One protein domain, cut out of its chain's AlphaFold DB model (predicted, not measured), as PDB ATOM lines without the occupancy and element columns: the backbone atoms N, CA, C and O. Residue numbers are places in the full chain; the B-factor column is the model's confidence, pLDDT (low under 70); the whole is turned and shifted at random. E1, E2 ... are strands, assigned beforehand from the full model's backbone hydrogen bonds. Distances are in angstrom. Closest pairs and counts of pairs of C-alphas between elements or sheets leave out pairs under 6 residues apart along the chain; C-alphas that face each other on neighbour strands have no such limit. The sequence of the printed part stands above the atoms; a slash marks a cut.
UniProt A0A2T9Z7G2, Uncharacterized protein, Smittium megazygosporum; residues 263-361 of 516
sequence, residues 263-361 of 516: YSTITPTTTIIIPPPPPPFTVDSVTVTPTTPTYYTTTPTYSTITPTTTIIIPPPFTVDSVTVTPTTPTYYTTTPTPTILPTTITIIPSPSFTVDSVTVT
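AT A GLANCE: This is residues 263 to 361 of the 516 residues of an uncharacterized protein of Smittium megazygosporum (UniProt A0A2T9Z7G2). With little regular structure, the chain winds in long, narrow stacked turns, making a rod with short sheet E1 E3 E5 along one side and E2 E4 E6 along the other. Both sheets are parallel, in those orders. The 99 printed residues include six named strands, E1 to E6 along the chain, and no named helix: all strand, with 32 residues in named elements, under half. It is loose, radius of gyration of the C-alphas 16.7 A, spans 53 by 22 by 20 A.

HOW THE PARTS SIT: E1, residues 269 to 273, and E5, residues 344 to 349, are parallel neighbours of E3, residues 308 to 313; N 270 and O 308, 2.8 A, and N 309 and O 344, 2.9 A, are within hydrogen-bond range. E2, residues 286 to 288, and E6, residues 355 to 360, are parallel neighbours of E4, residues 319 to 324, with N 288 and O 323 at 2.8 A and N 359 and O 322 at 2.9 A.

IN THESE COORDINATES: C-alpha 269 begins E1 at (11.309, 8.290, -21.238); C-alpha 360 ends E6 at (17.613, 22.356, -11.970). E3 spans 16.5 A.

THE WHOLE: The printed part has no cut. Links E1 to E2, E2 to E3 and E4 to E5 are long. The pLDDT is under 70 in 26 residues, among them 292 to 303.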
ATOM      1  N   TYR A 263      -5.154  -0.148 -13.490       53.16
ATOM      2  CA  TYR A 263      -4.042   0.603 -12.910       53.16
ATOM      3  C   TYR A 263      -2.819   0.429 -13.808       53.16
ATOM      4  O   TYR A 263      -2.156  -0.601 -13.783       53.16
ATOM      5  N   SER A 264      -2.519   1.435 -14.623       54.41
ATOM      6  CA  SER A 264      -1.373   1.417 -15.538       54.41
ATOM      7  C   SER A 264      -0.266   2.331 -15.017       54.41
ATOM      8  O   SER A 264      -0.468   3.531 -14.827       54.41
ATOM      9  N   THR A 265       0.928   1.784 -14.787       64.19
ATOM     10  CA  THR A 265       2.114   2.613 -14.528       64.19
ATOM     11  C   THR A 265       2.734   2.995 -15.865       64.19
ATOM     12  O   THR A 265       3.125   2.124 -16.636       64.19
ATOM     13  N   ILE A 266       2.819   4.294 -16.153       70.06
ATOM     14  CA  ILE A 266       3.410   4.804 -17.394       70.06
ATOM     15  C   ILE A 266       4.725   5.500 -17.038       70.06
ATOM     16  O   ILE A 266       4.738   6.486 -16.298       70.06
ATOM     17  N   THR A 267       5.836   5.019 -17.592       75.75
ATOM     18  CA  THR A 267       7.171   5.609 -17.396       75.75
ATOM     19  C   THR A 267       7.645   6.240 -18.706       75.75
ATOM     20  O   THR A 267       8.404   5.624 -19.459       75.75
ATOM     21  N   PRO A 268       7.176   7.451 -19.057       74.12
ATOM     22  CA  PRO A 268       7.603   8.080 -20.294       74.12
ATOM     23  C   PRO A 268       9.077   8.473 -20.199       74.12
ATOM     24  O   PRO A 268       9.485   9.191 -19.284       74.12
ATOM     25  N   THR A 269       9.870   8.014 -21.166       78.00
ATOM     26  CA  THR A 269      11.309   8.290 -21.238       78.00
ATOM     27  C   THR A 269      11.590   9.280 -22.365       78.00
ATOM     28  O   THR A 269      11.290   9.009 -23.526       78.00
ATOM     29  N   THR A 270      12.175  10.432 -22.038       81.25
ATOM     30  CA  THR A 270      12.619  11.435 -23.018       81.25
ATOM     31  C   THR A 270      14.140  11.437 -23.074       81.25
ATOM     32  O   THR A 270      14.788  11.722 -22.072       81.25
ATOM     33  N   THR A 271      14.719  11.144 -24.240       85.25
ATOM     34  CA  THR A 271      16.174  11.226 -24.452       85.25
ATOM     35  C   THR A 271      16.514  12.470 -25.265       85.25
ATOM     36  O   THR A 271      16.004  12.647 -26.371       85.25
ATOM     37  N   ILE A 272      17.384  13.325 -24.732       85.19
ATOM     38  CA  ILE A 272      17.867  14.542 -25.388       85.19
ATOM     39  C   ILE A 272      19.346  14.349 -25.707       85.19
ATOM     40  O   ILE A 272      20.175  14.219 -24.808       85.19
ATOM     41  N   ILE A 273      19.670  14.336 -26.999       85.94
ATOM     42  CA  ILE A 273      21.047  14.248 -27.493       85.94
ATOM     43  C   ILE A 273      21.452  15.634 -27.976       85.94
ATOM     44  O   ILE A 273      20.848  16.167 -28.909       85.94
ATOM     45  N   ILE A 274      22.473  16.217 -27.353       84.94
ATOM     46  CA  ILE A 274      23.017  17.509 -27.781       84.94
ATOM     47  C   ILE A 274      24.039  17.234 -28.897       84.94
ATOM     48  O   ILE A 274      25.053  16.582 -28.639       84.94
ATOM     49  N   PRO A 275      23.787  17.661 -30.149       81.50
ATOM     50  CA  PRO A 275      24.699  17.382 -31.251       81.50
ATOM     51  C   PRO A 275      26.022  18.141 -31.069       81.50
ATOM     52  O   PRO A 275      25.984  19.277 -30.598       81.50
ATOM     53  N   PRO A 276      27.174  17.564 -31.473       79.06
ATOM     54  CA  PRO A 276      28.466  18.248 -31.475       79.06
ATOM     55  C   PRO A 276      28.437  19.493 -32.348       79.06
ATOM     56  O   PRO A 276      28.180  19.384 -33.550       79.06
ATOM     57  N   PRO A 277      28.725  20.681 -31.784       79.62
ATOM     58  CA  PRO A 277      29.037  21.829 -32.612       79.62
ATOM     59  C   PRO A 277      30.339  21.577 -33.412       79.62
ATOM     60  O   PRO A 277      31.077  20.621 -33.156       79.62
ATOM     61  N   PRO A 278      30.620  22.377 -34.453       81.69
ATOM     62  CA  PRO A 278      31.814  22.209 -35.279       81.69
ATOM     63  C   PRO A 278      33.060  22.779 -34.569       81.69
ATOM     64  O   PRO A 278      33.062  23.970 -34.266       81.69
ATOM     65  N   PRO A 279      34.121  21.985 -34.310       81.81
ATOM     66  CA  PRO A 279      35.272  22.414 -33.507       81.81
ATOM     67  C   PRO A 279      36.021  23.618 -34.110       81.81
ATOM     68  O   PRO A 279      36.091  23.725 -35.338       81.81
ATOM     69  N   PRO A 280      36.663  24.478 -33.285       72.25
ATOM     70  CA  PRO A 280      36.772  24.442 -31.819       72.25
ATOM     71  C   PRO A 280      35.788  25.413 -31.133       72.25
ATOM     72  O   PRO A 280      35.762  26.599 -31.453       72.25
ATOM     73  N   PHE A 281      35.011  24.939 -30.165       71.62
ATOM     74  CA  PHE A 281      34.107  25.775 -29.370       71.62
ATOM     75  C   PHE A 281      34.041  25.232 -27.942       71.62
ATOM     76  O   PHE A 281      34.093  24.023 -27.714       71.62
ATOM     77  N   THR A 282      33.911  26.163 -27.009       76.94
ATOM     78  CA  THR A 282      33.524  25.925 -25.621       76.94
ATOM     79  C   THR A 282      32.073  26.374 -25.495       76.94
ATOM     80  O   THR A 282      31.684  27.353 -26.141       76.94
ATOM     81  N   VAL A 283      31.254  25.642 -24.741       79.12
ATOM     82  CA  VAL A 283      29.865  26.034 -24.483       79.12
ATOM     83  C   VAL A 283      29.745  26.455 -23.023       79.12
ATOM     84  O   VAL A 283      29.664  25.607 -22.146       79.12
ATOM     85  N   ASP A 284      29.692  27.762 -22.771       83.19
ATOM     86  CA  ASP A 284      29.623  28.316 -21.408       83.19
ATOM     87  C   ASP A 284      28.357  27.859 -20.651       83.19
ATOM     88  O   ASP A 284      28.347  27.675 -19.435       83.19
ATOM     89  N   SER A 285      27.240  27.674 -21.362       86.06
ATOM     90  CA  SER A 285      26.006  27.169 -20.757       86.06
ATOM     91  C   SER A 285      25.119  26.439 -21.757       86.06
ATOM     92  O   SER A 285      24.976  26.848 -22.913       86.06
ATOM     93  N   VAL A 286      24.493  25.358 -21.297       82.62
ATOM     94  CA  VAL A 286      23.456  24.631 -22.030       82.62
ATOM     95  C   VAL A 286      22.161  24.709 -21.238       82.62
ATOM     96  O   VAL A 286      22.072  24.171 -20.136       82.62
ATOM     97  N   THR A 287      21.134  25.325 -21.819       84.94
ATOM     98  CA  THR A 287      19.778  25.296 -21.263       84.94
ATOM     99  C   THR A 287      18.953  24.244 -21.986       84.94
ATOM    100  O   THR A 287      18.717  24.349 -23.192       84.94
ATOM    101  N   VAL A 288      18.496  23.236 -21.248       82.88
ATOM    102  CA  VAL A 288      17.603  22.192 -21.746       82.88
ATOM    103  C   VAL A 288      16.205  22.448 -21.197       82.88
ATOM    104  O   VAL A 288      15.966  22.365 -19.992       82.88
ATOM    105  N   THR A 289      15.273  22.742 -22.097       84.19
ATOM    106  CA  THR A 289      13.839  22.805 -21.800       84.19
ATOM    107  C   THR A 289      13.186  21.627 -22.513       84.19
ATOM    108  O   THR A 289      12.922  21.730 -23.715       84.19
ATOM    109  N   PRO A 290      12.988  20.479 -21.838       73.50
ATOM    110  CA  PRO A 290      12.283  19.359 -22.438       73.50
ATOM    111  C   PRO A 290      10.915  19.856 -22.893       73.50
ATOM    112  O   PRO A 290      10.193  20.483 -22.124       73.50
ATOM    113  N   THR A 291      10.545  19.626 -24.147       73.00
ATOM    114  CA  THR A 291       9.164  19.870 -24.560       73.00
ATOM    115  C   THR A 291       8.298  18.832 -23.880       73.00
ATOM    116  O   THR A 291       8.515  17.636 -24.085       73.00
ATOM    117  N   THR A 292       7.333  19.265 -23.072       65.88
ATOM    118  CA  THR A 292       6.475  18.309 -22.390       65.88
ATOM    119  C   THR A 292       5.558  17.614 -23.387       65.88
ATOM    120  O   THR A 292       4.819  18.292 -24.106       65.88
ATOM    121  N   PRO A 293       5.564  16.274 -23.442       62.84
ATOM    122  CA  PRO A 293       4.526  15.550 -24.155       62.84
ATOM    123  C   PRO A 293       3.157  15.913 -23.567       62.84
ATOM    124  O   PRO A 293       2.984  16.004 -22.349       62.84
ATOM    125  N   THR A 294       2.195  16.177 -24.450       69.31
ATOM    126  CA  THR A 294       0.791  16.353 -24.069       69.31
ATOM    127  C   THR A 294       0.136  14.984 -24.091       69.31
ATOM    128  O   THR A 294       0.138  14.325 -25.131       69.31
ATOM    129  N   TYR A 295      -0.416  14.560 -22.959       65.44
ATOM    130  CA  TYR A 295      -1.096  13.276 -22.853       65.44
ATOM    131  C   TYR A 295      -2.605  13.496 -22.795       65.44
ATOM    132  O   TYR A 295      -3.108  14.267 -21.971       65.44
ATOM    133  N   TYR A 296      -3.312  12.797 -23.677       61.56
ATOM    134  CA  TYR A 296      -4.765  12.723 -23.702       61.56
ATOM    135  C   TYR A 296      -5.161  11.303 -23.314       61.56
ATOM    136  O   TYR A 296      -4.748  10.358 -23.985       61.56
ATOM    137  N   THR A 297      -5.951  11.148 -22.253       57.28
ATOM    138  CA  THR A 297      -6.591   9.866 -21.929       57.28
ATOM    139  C   THR A 297      -8.098  10.063 -22.029       57.28
ATOM    140  O   THR A 297      -8.650  11.034 -21.506       57.28
ATOM    141  N   THR A 298      -8.773   9.192 -22.776       48.03
ATOM    142  CA  THR A 298     -10.236   9.221 -22.939       48.03
ATOM    143  C   THR A 298     -10.949   8.287 -21.965       48.03
ATOM    144  O   THR A 298     -12.165   8.368 -21.822       48.03
ATOM    145  N   THR A 299     -10.200   7.418 -21.289       54.00
ATOM    146  CA  THR A 299     -10.695   6.409 -20.352       54.00
ATOM    147  C   THR A 299     -10.209   6.715 -18.929       54.00
ATOM    148  O   THR A 299      -9.063   7.151 -18.757       54.00
ATOM    149  N   PRO A 300     -11.061   6.522 -17.906       49.97
ATOM    150  CA  PRO A 300     -10.721   6.753 -16.507       49.97
ATOM    151  C   PRO A 300      -9.778   5.658 -15.986       49.97
ATOM    152  O   PRO A 300     -10.211   4.724 -15.318       49.97
ATOM    153  N   THR A 301      -8.482   5.753 -16.285       56.09
ATOM    154  CA  THR A 301      -7.457   4.864 -15.720       56.09
ATOM    155  C   THR A 301      -6.778   5.525 -14.526       56.09
ATOM    156  O   THR A 301      -6.383   6.694 -14.572       56.09
ATOM    157  N   TYR A 302      -6.616   4.778 -13.435       53.81
ATOM    158  CA  TYR A 302      -5.777   5.204 -12.319       53.81
ATOM    159  C   TYR A 302      -4.314   4.982 -12.700       53.81
ATOM    160  O   TYR A 302      -3.753   3.914 -12.470       53.81
ATOM    161  N   SER A 303      -3.692   5.986 -13.315       62.56
ATOM    162  CA  SER A 303      -2.311   5.865 -13.778       62.56
ATOM    163  C   SER A 303      -1.328   6.551 -12.830       62.56
ATOM    164  O   SER A 303      -1.532   7.701 -12.423       62.56
ATOM    165  N   THR A 304      -0.242   5.852 -12.497       73.75
ATOM    166  CA  THR A 304       0.943   6.453 -11.868       73.75
ATOM    167  C   THR A 304       1.933   6.798 -12.970       73.75
ATOM    168  O   THR A 304       2.275   5.931 -13.775       73.75
ATOM    169  N   ILE A 305       2.379   8.053 -13.037       71.19
ATOM    170  CA  ILE A 305       3.277   8.519 -14.102       71.19
ATOM    171  C   ILE A 305       4.622   8.922 -13.507       71.19
ATOM    172  O   ILE A 305       4.680   9.843 -12.690       71.19
ATOM    173  N   THR A 306       5.695   8.271 -13.963       78.12
ATOM    174  CA  THR A 306       7.078   8.569 -13.546       78.12
ATOM    175  C   THR A 306       7.891   9.037 -14.754       78.12
ATOM    176  O   THR A 306       8.465   8.217 -15.472       78.12
ATOM    177  N   PRO A 307       7.917  10.345 -15.061       74.62
ATOM    178  CA  PRO A 307       8.667  10.839 -16.207       74.62
ATOM    179  C   PRO A 307      10.177  10.738 -15.966       74.62
ATOM    180  O   PRO A 307      10.694  11.200 -14.948       74.62
ATOM    181  N   THR A 308      10.888  10.172 -16.940       80.75
ATOM    182  CA  THR A 308      12.353  10.063 -16.929       80.75
ATOM    183  C   THR A 308      12.932  10.881 -18.079       80.75
ATOM    184  O   THR A 308      12.528  10.715 -19.231       80.75
ATOM    185  N   THR A 309      13.871  11.781 -17.787       81.94
ATOM    186  CA  THR A 309      14.597  12.560 -18.804       81.94
ATOM    187  C   THR A 309      16.076  12.196 -18.779       81.94
ATOM    188  O   THR A 309      16.753  12.396 -17.772       81.94
ATOM    189  N   THR A 310      16.591  11.701 -19.901       85.88
ATOM    190  CA  THR A 310      18.006  11.365 -20.081       85.88
ATOM    191  C   THR A 310      18.663  12.383 -21.003       85.88
ATOM    192  O   THR A 310      18.224  12.571 -22.139       85.88
ATOM    193  N   ILE A 311      19.723  13.038 -20.534       85.62
ATOM    194  CA  ILE A 311      20.514  13.988 -21.324       85.62
ATOM    195  C   ILE A 311      21.860  13.338 -21.636       85.62
ATOM    196  O   ILE A 311      22.611  12.979 -20.727       85.62
ATOM    197  N   ILE A 312      22.155  13.191 -22.927       86.25
ATOM    198  CA  ILE A 312      23.398  12.597 -23.421       86.25
ATOM    199  C   ILE A 312      24.239  13.697 -24.064       86.25
ATOM    200  O   ILE A 312      23.809  14.335 -25.033       86.25
ATOM    201  N   ILE A 313      25.447  13.891 -23.535       83.62
ATOM    202  CA  ILE A 313      26.433  14.840 -24.059       83.62
ATOM    203  C   ILE A 313      27.597  14.028 -24.647       83.62
ATOM    204  O   ILE A 313      28.396  13.468 -23.890       83.62
ATOM    205  N   PRO A 314      27.681  13.888 -25.985       81.31
ATOM    206  CA  PRO A 314      28.755  13.127 -26.618       81.31
ATOM    207  C   PRO A 314      30.112  13.838 -26.454       81.31
ATOM    208  O   PRO A 314      30.139  15.024 -26.158       81.31
ATOM    209  N   PRO A 315      31.261  13.166 -26.631       79.75
ATOM    210  CA  PRO A 315      32.572  13.821 -26.689       79.75
ATOM    211  C   PRO A 315      32.827  14.477 -28.064       79.75
ATOM    212  O   PRO A 315      32.220  14.056 -29.052       79.75
ATOM    213  N   PRO A 316      33.770  15.440 -28.189       76.12
ATOM    214  CA  PRO A 316      34.560  16.097 -27.145       76.12
ATOM    215  C   PRO A 316      33.946  17.459 -26.776       76.12
ATOM    216  O   PRO A 316      34.072  18.422 -27.529       76.12
ATOM    217  N   PHE A 317      33.266  17.551 -25.635       72.69
ATOM    218  CA  PHE A 317      32.633  18.794 -25.186       72.69
ATOM    219  C   PHE A 317      33.192  19.226 -23.836       72.69
ATOM    220  O   PHE A 317      33.634  18.401 -23.041       72.69
ATOM    221  N   THR A 318      33.106  20.521 -23.575       77.06
ATOM    222  CA  THR A 318      33.251  21.110 -22.244       77.06
ATOM    223  C   THR A 318      32.049  22.022 -22.063       77.06
ATOM    224  O   THR A 318      31.773  22.842 -22.947       77.06
ATOM    225  N   VAL A 319      31.288  21.798 -20.992       79.50
ATOM    226  CA  VAL A 319      30.109  22.599 -20.656       79.50
ATOM    227  C   VAL A 319      30.264  23.082 -19.224       79.50
ATOM    228  O   VAL A 319      30.207  22.272 -18.301       79.50
ATOM    229  N   ASP A 320      30.422  24.389 -19.038       83.25
ATOM    230  CA  ASP A 320      30.654  24.955 -17.703       83.25
ATOM    231  C   ASP A 320      29.375  24.860 -16.847       83.25
ATOM    232  O   ASP A 320      29.408  24.622 -15.639       83.25
ATOM    233  N   SER A 321      28.199  24.983 -17.471       84.31
ATOM    234  CA  SER A 321      26.925  24.847 -16.763       84.31
ATOM    235  C   SER A 321      25.822  24.201 -17.599       84.31
ATOM    236  O   SER A 321      25.586  24.557 -18.757       84.31
ATOM    237  N   VAL A 322      25.094  23.259 -16.998       80.50
ATOM    238  CA  VAL A 322      23.864  22.694 -17.572       80.50
ATOM    239  C   VAL A 322      22.681  23.159 -16.735       80.50
ATOM    240  O   VAL A 322      22.572  22.821 -15.557       80.50
ATOM    241  N   THR A 323      21.775  23.919 -17.343       84.31
ATOM    242  CA  THR A 323      20.503  24.303 -16.724       84.31
ATOM    243  C   THR A 323      19.380  23.461 -17.309       84.31
ATOM    244  O   THR A 323      19.111  23.530 -18.508       84.31
ATOM    245  N   VAL A 324      18.696  22.678 -16.476       80.62
ATOM    246  CA  VAL A 324      17.497  21.934 -16.881       80.62
ATOM    247  C   VAL A 324      16.278  22.611 -16.274       80.62
ATOM    248  O   VAL A 324      16.148  22.715 -15.052       80.62
ATOM    249  N   THR A 325      15.370  23.067 -17.130       83.88
ATOM    250  CA  THR A 325      14.074  23.603 -16.709       83.88
ATOM    251  C   THR A 325      13.012  22.566 -17.059       83.88
ATOM    252  O   THR A 325      12.525  22.577 -18.194       83.88
ATOM    253  N   PRO A 326      12.687  21.622 -16.153       72.94
ATOM    254  CA  PRO A 326      11.586  20.700 -16.381       72.94
ATOM    255  C   PRO A 326      10.315  21.515 -16.596       72.94
ATOM    256  O   PRO A 326       9.999  22.400 -15.808       72.94
ATOM    257  N   THR A 327       9.599  21.242 -17.676       76.56
ATOM    258  CA  THR A 327       8.269  21.800 -17.883       76.56
ATOM    259  C   THR A 327       7.249  20.900 -17.200       76.56
ATOM    260  O   THR A 327       7.363  19.674 -17.224       76.56
ATOM    261  N   THR A 328       6.224  21.489 -16.586       71.81
ATOM    262  CA  THR A 328       5.115  20.707 -16.033       71.81
ATOM    263  C   THR A 328       4.348  20.027 -17.177       71.81
ATOM    264  O   THR A 328       3.915  20.714 -18.111       71.81
ATOM    265  N   PRO A 329       4.177  18.693 -17.162       65.75
ATOM    266  CA  PRO A 329       3.347  18.018 -18.153       65.75
ATOM    267  C   PRO A 329       1.897  18.480 -18.041       65.75
ATOM    268  O   PRO A 329       1.351  18.605 -16.948       65.75
ATOM    269  N   THR A 330       1.287  18.770 -19.190       69.38
ATOM    270  CA  THR A 330      -0.137  19.107 -19.269       69.38
ATOM    271  C   THR A 330      -0.906  17.826 -19.559       69.38
ATOM    272  O   THR A 330      -0.719  17.215 -20.614       69.38
ATOM    273  N   TYR A 331      -1.753  17.418 -18.616       64.25
ATOM    274  CA  TYR A 331      -2.624  16.253 -18.751       64.25
ATOM    275  C   TYR A 331      -4.063  16.712 -18.937       64.25
ATOM    276  O   TYR A 331      -4.566  17.522 -18.155       64.25
ATOM    277  N   TYR A 332      -4.730  16.170 -19.949       65.62
ATOM    278  CA  TYR A 332      -6.166  16.336 -20.135       65.62
ATOM    279  C   TYR A 332      -6.838  15.000 -19.814       65.62
ATOM    280  O   TYR A 332      -6.757  14.067 -20.611       65.62
ATOM    281  N   THR A 333      -7.475  14.905 -18.645       60.69
ATOM    282  CA  THR A 333      -8.295  13.745 -18.259       60.69
ATOM    283  C   THR A 333      -9.692  14.221 -17.878       60.69
ATOM    284  O   THR A 333      -9.869  15.328 -17.362       60.69
ATOM    285  N   THR A 334     -10.712  13.417 -18.172       59.28
ATOM    286  CA  THR A 334     -12.099  13.728 -17.793       59.28
ATOM    287  C   THR A 334     -12.418  13.315 -16.357       59.28
ATOM    288  O   THR A 334     -13.348  13.871 -15.779       59.28
ATOM    289  N   THR A 335     -11.670  12.358 -15.794       63.34
ATOM    290  CA  THR A 335     -11.601  11.845 -14.399       63.34
ATOM    291  C   THR A 335     -11.018  10.422 -14.476       63.34
ATOM    292  O   THR A 335     -11.238   9.786 -15.502       63.34
ATOM    293  N   PRO A 336     -10.343   9.875 -13.441       58.50
ATOM    294  CA  PRO A 336      -9.710  10.536 -12.293       58.50
ATOM    295  C   PRO A 336      -8.334  11.158 -12.637       58.50
ATOM    296  O   PRO A 336      -7.781  10.952 -13.716       58.50
ATOM    297  N   THR A 337      -7.796  11.980 -11.725       67.50
ATOM    298  CA  THR A 337      -6.486  12.647 -11.870       67.50
ATOM    299  C   THR A 337      -5.346  11.648 -11.619       67.50
ATOM    300  O   THR A 337      -5.340  11.026 -10.555       67.50
ATOM    301  N   PRO A 338      -4.371  11.488 -12.535       69.25
ATOM    302  CA  PRO A 338      -3.240  10.583 -12.336       69.25
ATOM    303  C   PRO A 338      -2.321  11.058 -11.203       69.25
ATOM    304  O   PRO A 338      -2.168  12.261 -10.970       69.25
ATOM    305  N   THR A 339      -1.673  10.112 -10.520       75.44
ATOM    306  CA  THR A 339      -0.630  10.424  -9.529       75.44
ATOM    307  C   THR A 339       0.688  10.639 -10.267       75.44
ATOM    308  O   THR A 339       1.184   9.737 -10.941       75.44
ATOM    309  N   ILE A 340       1.254  11.843 -10.170       70.75
ATOM    310  CA  ILE A 340       2.512  12.206 -10.832       70.75
ATOM    311  C   ILE A 340       3.644  12.068  -9.817       70.75
ATOM    312  O   ILE A 340       3.654  12.759  -8.796       70.75
ATOM    313  N   LEU A 341       4.588  11.176 -10.102       78.31
ATOM    314  CA  LEU A 341       5.795  10.993  -9.307       78.31
ATOM    315  C   LEU A 341       6.891  12.002  -9.713       78.31
ATOM    316  O   LEU A 341       6.817  12.599 -10.793       78.31
ATOM    317  N   PRO A 342       7.903  12.215  -8.848       73.06
ATOM    318  CA  PRO A 342       9.076  13.038  -9.144       73.06
ATOM    319  C   PRO A 342       9.670  12.744 -10.525       73.06
ATOM    320  O   PRO A 342       9.805  11.585 -10.911       73.06
ATOM    321  N   THR A 343      10.071  13.786 -11.259       72.12
ATOM    322  CA  THR A 343      10.814  13.592 -12.514       72.12
ATOM    323  C   THR A 343      12.248  13.186 -12.195       72.12
ATOM    324  O   THR A 343      12.949  13.916 -11.491       72.12
ATOM    325  N   THR A 344      12.701  12.055 -12.734       78.19
ATOM    326  CA  THR A 344      14.106  11.641 -12.642       78.19
ATOM    327  C   THR A 344      14.883  12.216 -13.823       78.19
ATOM    328  O   THR A 344      14.518  11.999 -14.981       78.19
ATOM    329  N   ILE A 345      15.958  12.956 -13.538       79.12
ATOM    330  CA  ILE A 345      16.881  13.480 -14.554       79.12
ATOM    331  C   ILE A 345      18.194  12.711 -14.447       79.12
ATOM    332  O   ILE A 345      18.839  12.730 -13.398       79.12
ATOM    333  N   THR A 346      18.598  12.072 -15.542       81.88
ATOM    334  CA  THR A 346      19.876  11.363 -15.651       81.88
ATOM    335  C   THR A 346      20.752  12.062 -16.682       81.88
ATOM    336  O   THR A 346      20.382  12.172 -17.852       81.88
ATOM    337  N   ILE A 347      21.925  12.527 -16.257       79.75
ATOM    338  CA  ILE A 347      22.950  13.081 -17.146       79.75
ATOM    339  C   ILE A 347      24.016  12.008 -17.315       79.75
ATOM    340  O   ILE A 347      24.577  11.551 -16.322       79.75
ATOM    341  N   ILE A 348      24.280  11.605 -18.557       82.75
ATOM    342  CA  ILE A 348      25.306  10.604 -18.865       82.75
ATOM    343  C   ILE A 348      26.499  11.332 -19.496       82.75
ATOM    344  O   ILE A 348      26.459  11.635 -20.695       82.75
ATOM    345  N   PRO A 349      27.536  11.668 -18.705       72.94
ATOM    346  CA  PRO A 349      28.744  12.287 -19.224       72.94
ATOM    347  C   PRO A 349      29.587  11.265 -20.001       72.94
ATOM    348  O   PRO A 349      29.745  10.117 -19.591       72.94
ATOM    349  N   SER A 350      30.167  11.682 -21.126       76.00
ATOM    350  CA  SER A 350      31.215  10.912 -21.805       76.00
ATOM    351  C   SER A 350      32.513  10.909 -20.968       76.00
ATOM    352  O   SER A 350      32.786  11.905 -20.306       76.00
ATOM    353  N   PRO A 351      33.380   9.877 -21.020       72.06
ATOM    354  CA  PRO A 351      34.593   9.773 -20.185       72.06
ATOM    355  C   PRO A 351      35.628  10.910 -20.317       72.06
ATOM    356  O   PRO A 351      36.593  10.946 -19.564       72.06
ATOM    357  N   SER A 352      35.463  11.834 -21.267       71.25
ATOM    358  CA  SER A 352      36.341  12.992 -21.488       71.25
ATOM    359  C   SER A 352      35.634  14.333 -21.242       71.25
ATOM    360  O   SER A 352      35.982  15.327 -21.877       71.25
ATOM    361  N   PHE A 353      34.581  14.339 -20.427       69.75
ATOM    362  CA  PHE A 353      33.681  15.471 -20.233       69.75
ATOM    363  C   PHE A 353      33.704  15.942 -18.775       69.75
ATOM    364  O   PHE A 353      33.620  15.128 -17.858       69.75
ATOM    365  N   THR A 354      33.785  17.256 -18.573       70.25
ATOM    366  CA  THR A 354      33.654  17.919 -17.270       70.25
ATOM    367  C   THR A 354      32.421  18.818 -17.286       70.25
ATOM    368  O   THR A 354      32.202  19.548 -18.255       70.25
ATOM    369  N   VAL A 355      31.616  18.734 -16.222       73.12
ATOM    370  CA  VAL A 355      30.528  19.674 -15.920       73.12
ATOM    371  C   VAL A 355      30.896  20.380 -14.635       73.12
ATOM    372  O   VAL A 355      31.036  19.706 -13.614       73.12
ATOM    373  N   ASP A 356      31.009  21.704 -14.666       76.25
ATOM    374  CA  ASP A 356      31.348  22.445 -13.448       76.25
ATOM    375  C   ASP A 356      30.111  22.647 -12.566       76.25
ATOM    376  O   ASP A 356      30.204  22.612 -11.341       76.25
ATOM    377  N   SER A 357      28.924  22.807 -13.164       79.56
ATOM    378  CA  SER A 357      27.671  22.937 -12.411       79.56
ATOM    379  C   SER A 357      26.436  22.408 -13.151       79.56
ATOM    380  O   SER A 357      26.287  22.540 -14.368       79.56
ATOM    381  N   VAL A 358      25.498  21.834 -12.391       73.44
ATOM    382  CA  VAL A 358      24.161  21.452 -12.871       73.44
ATOM    383  C   VAL A 358      23.124  22.203 -12.049       73.44
ATOM    384  O   VAL A 358      23.048  22.035 -10.835       73.44
ATOM    385  N   THR A 359      22.301  23.012 -12.712       79.06
ATOM    386  CA  THR A 359      21.194  23.734 -12.076       79.06
ATOM    387  C   THR A 359      19.864  23.173 -12.569       79.06
ATOM    388  O   THR A 359      19.599  23.146 -13.769       79.06
ATOM    389  N   VAL A 360      18.995  22.747 -11.650       72.44
ATOM    390  CA  VAL A 360      17.613  22.356 -11.970       72.44
ATOM    391  C   VAL A 360      16.678  23.422 -11.422       72.44
ATOM    392  O   VAL A 360      16.606  23.624 -10.212       72.44
ATOM    393  N   THR A 361      15.962  24.114 -12.306       76.06
ATOM    394  CA  THR A 361      15.006  25.152 -11.898       76.06
ATOM    395  C   THR A 361      13.599  24.558 -11.873       76.06
ATOM    396  O   THR A 361      13.044  24.310 -12.944       76.06
TER     397      THR A 361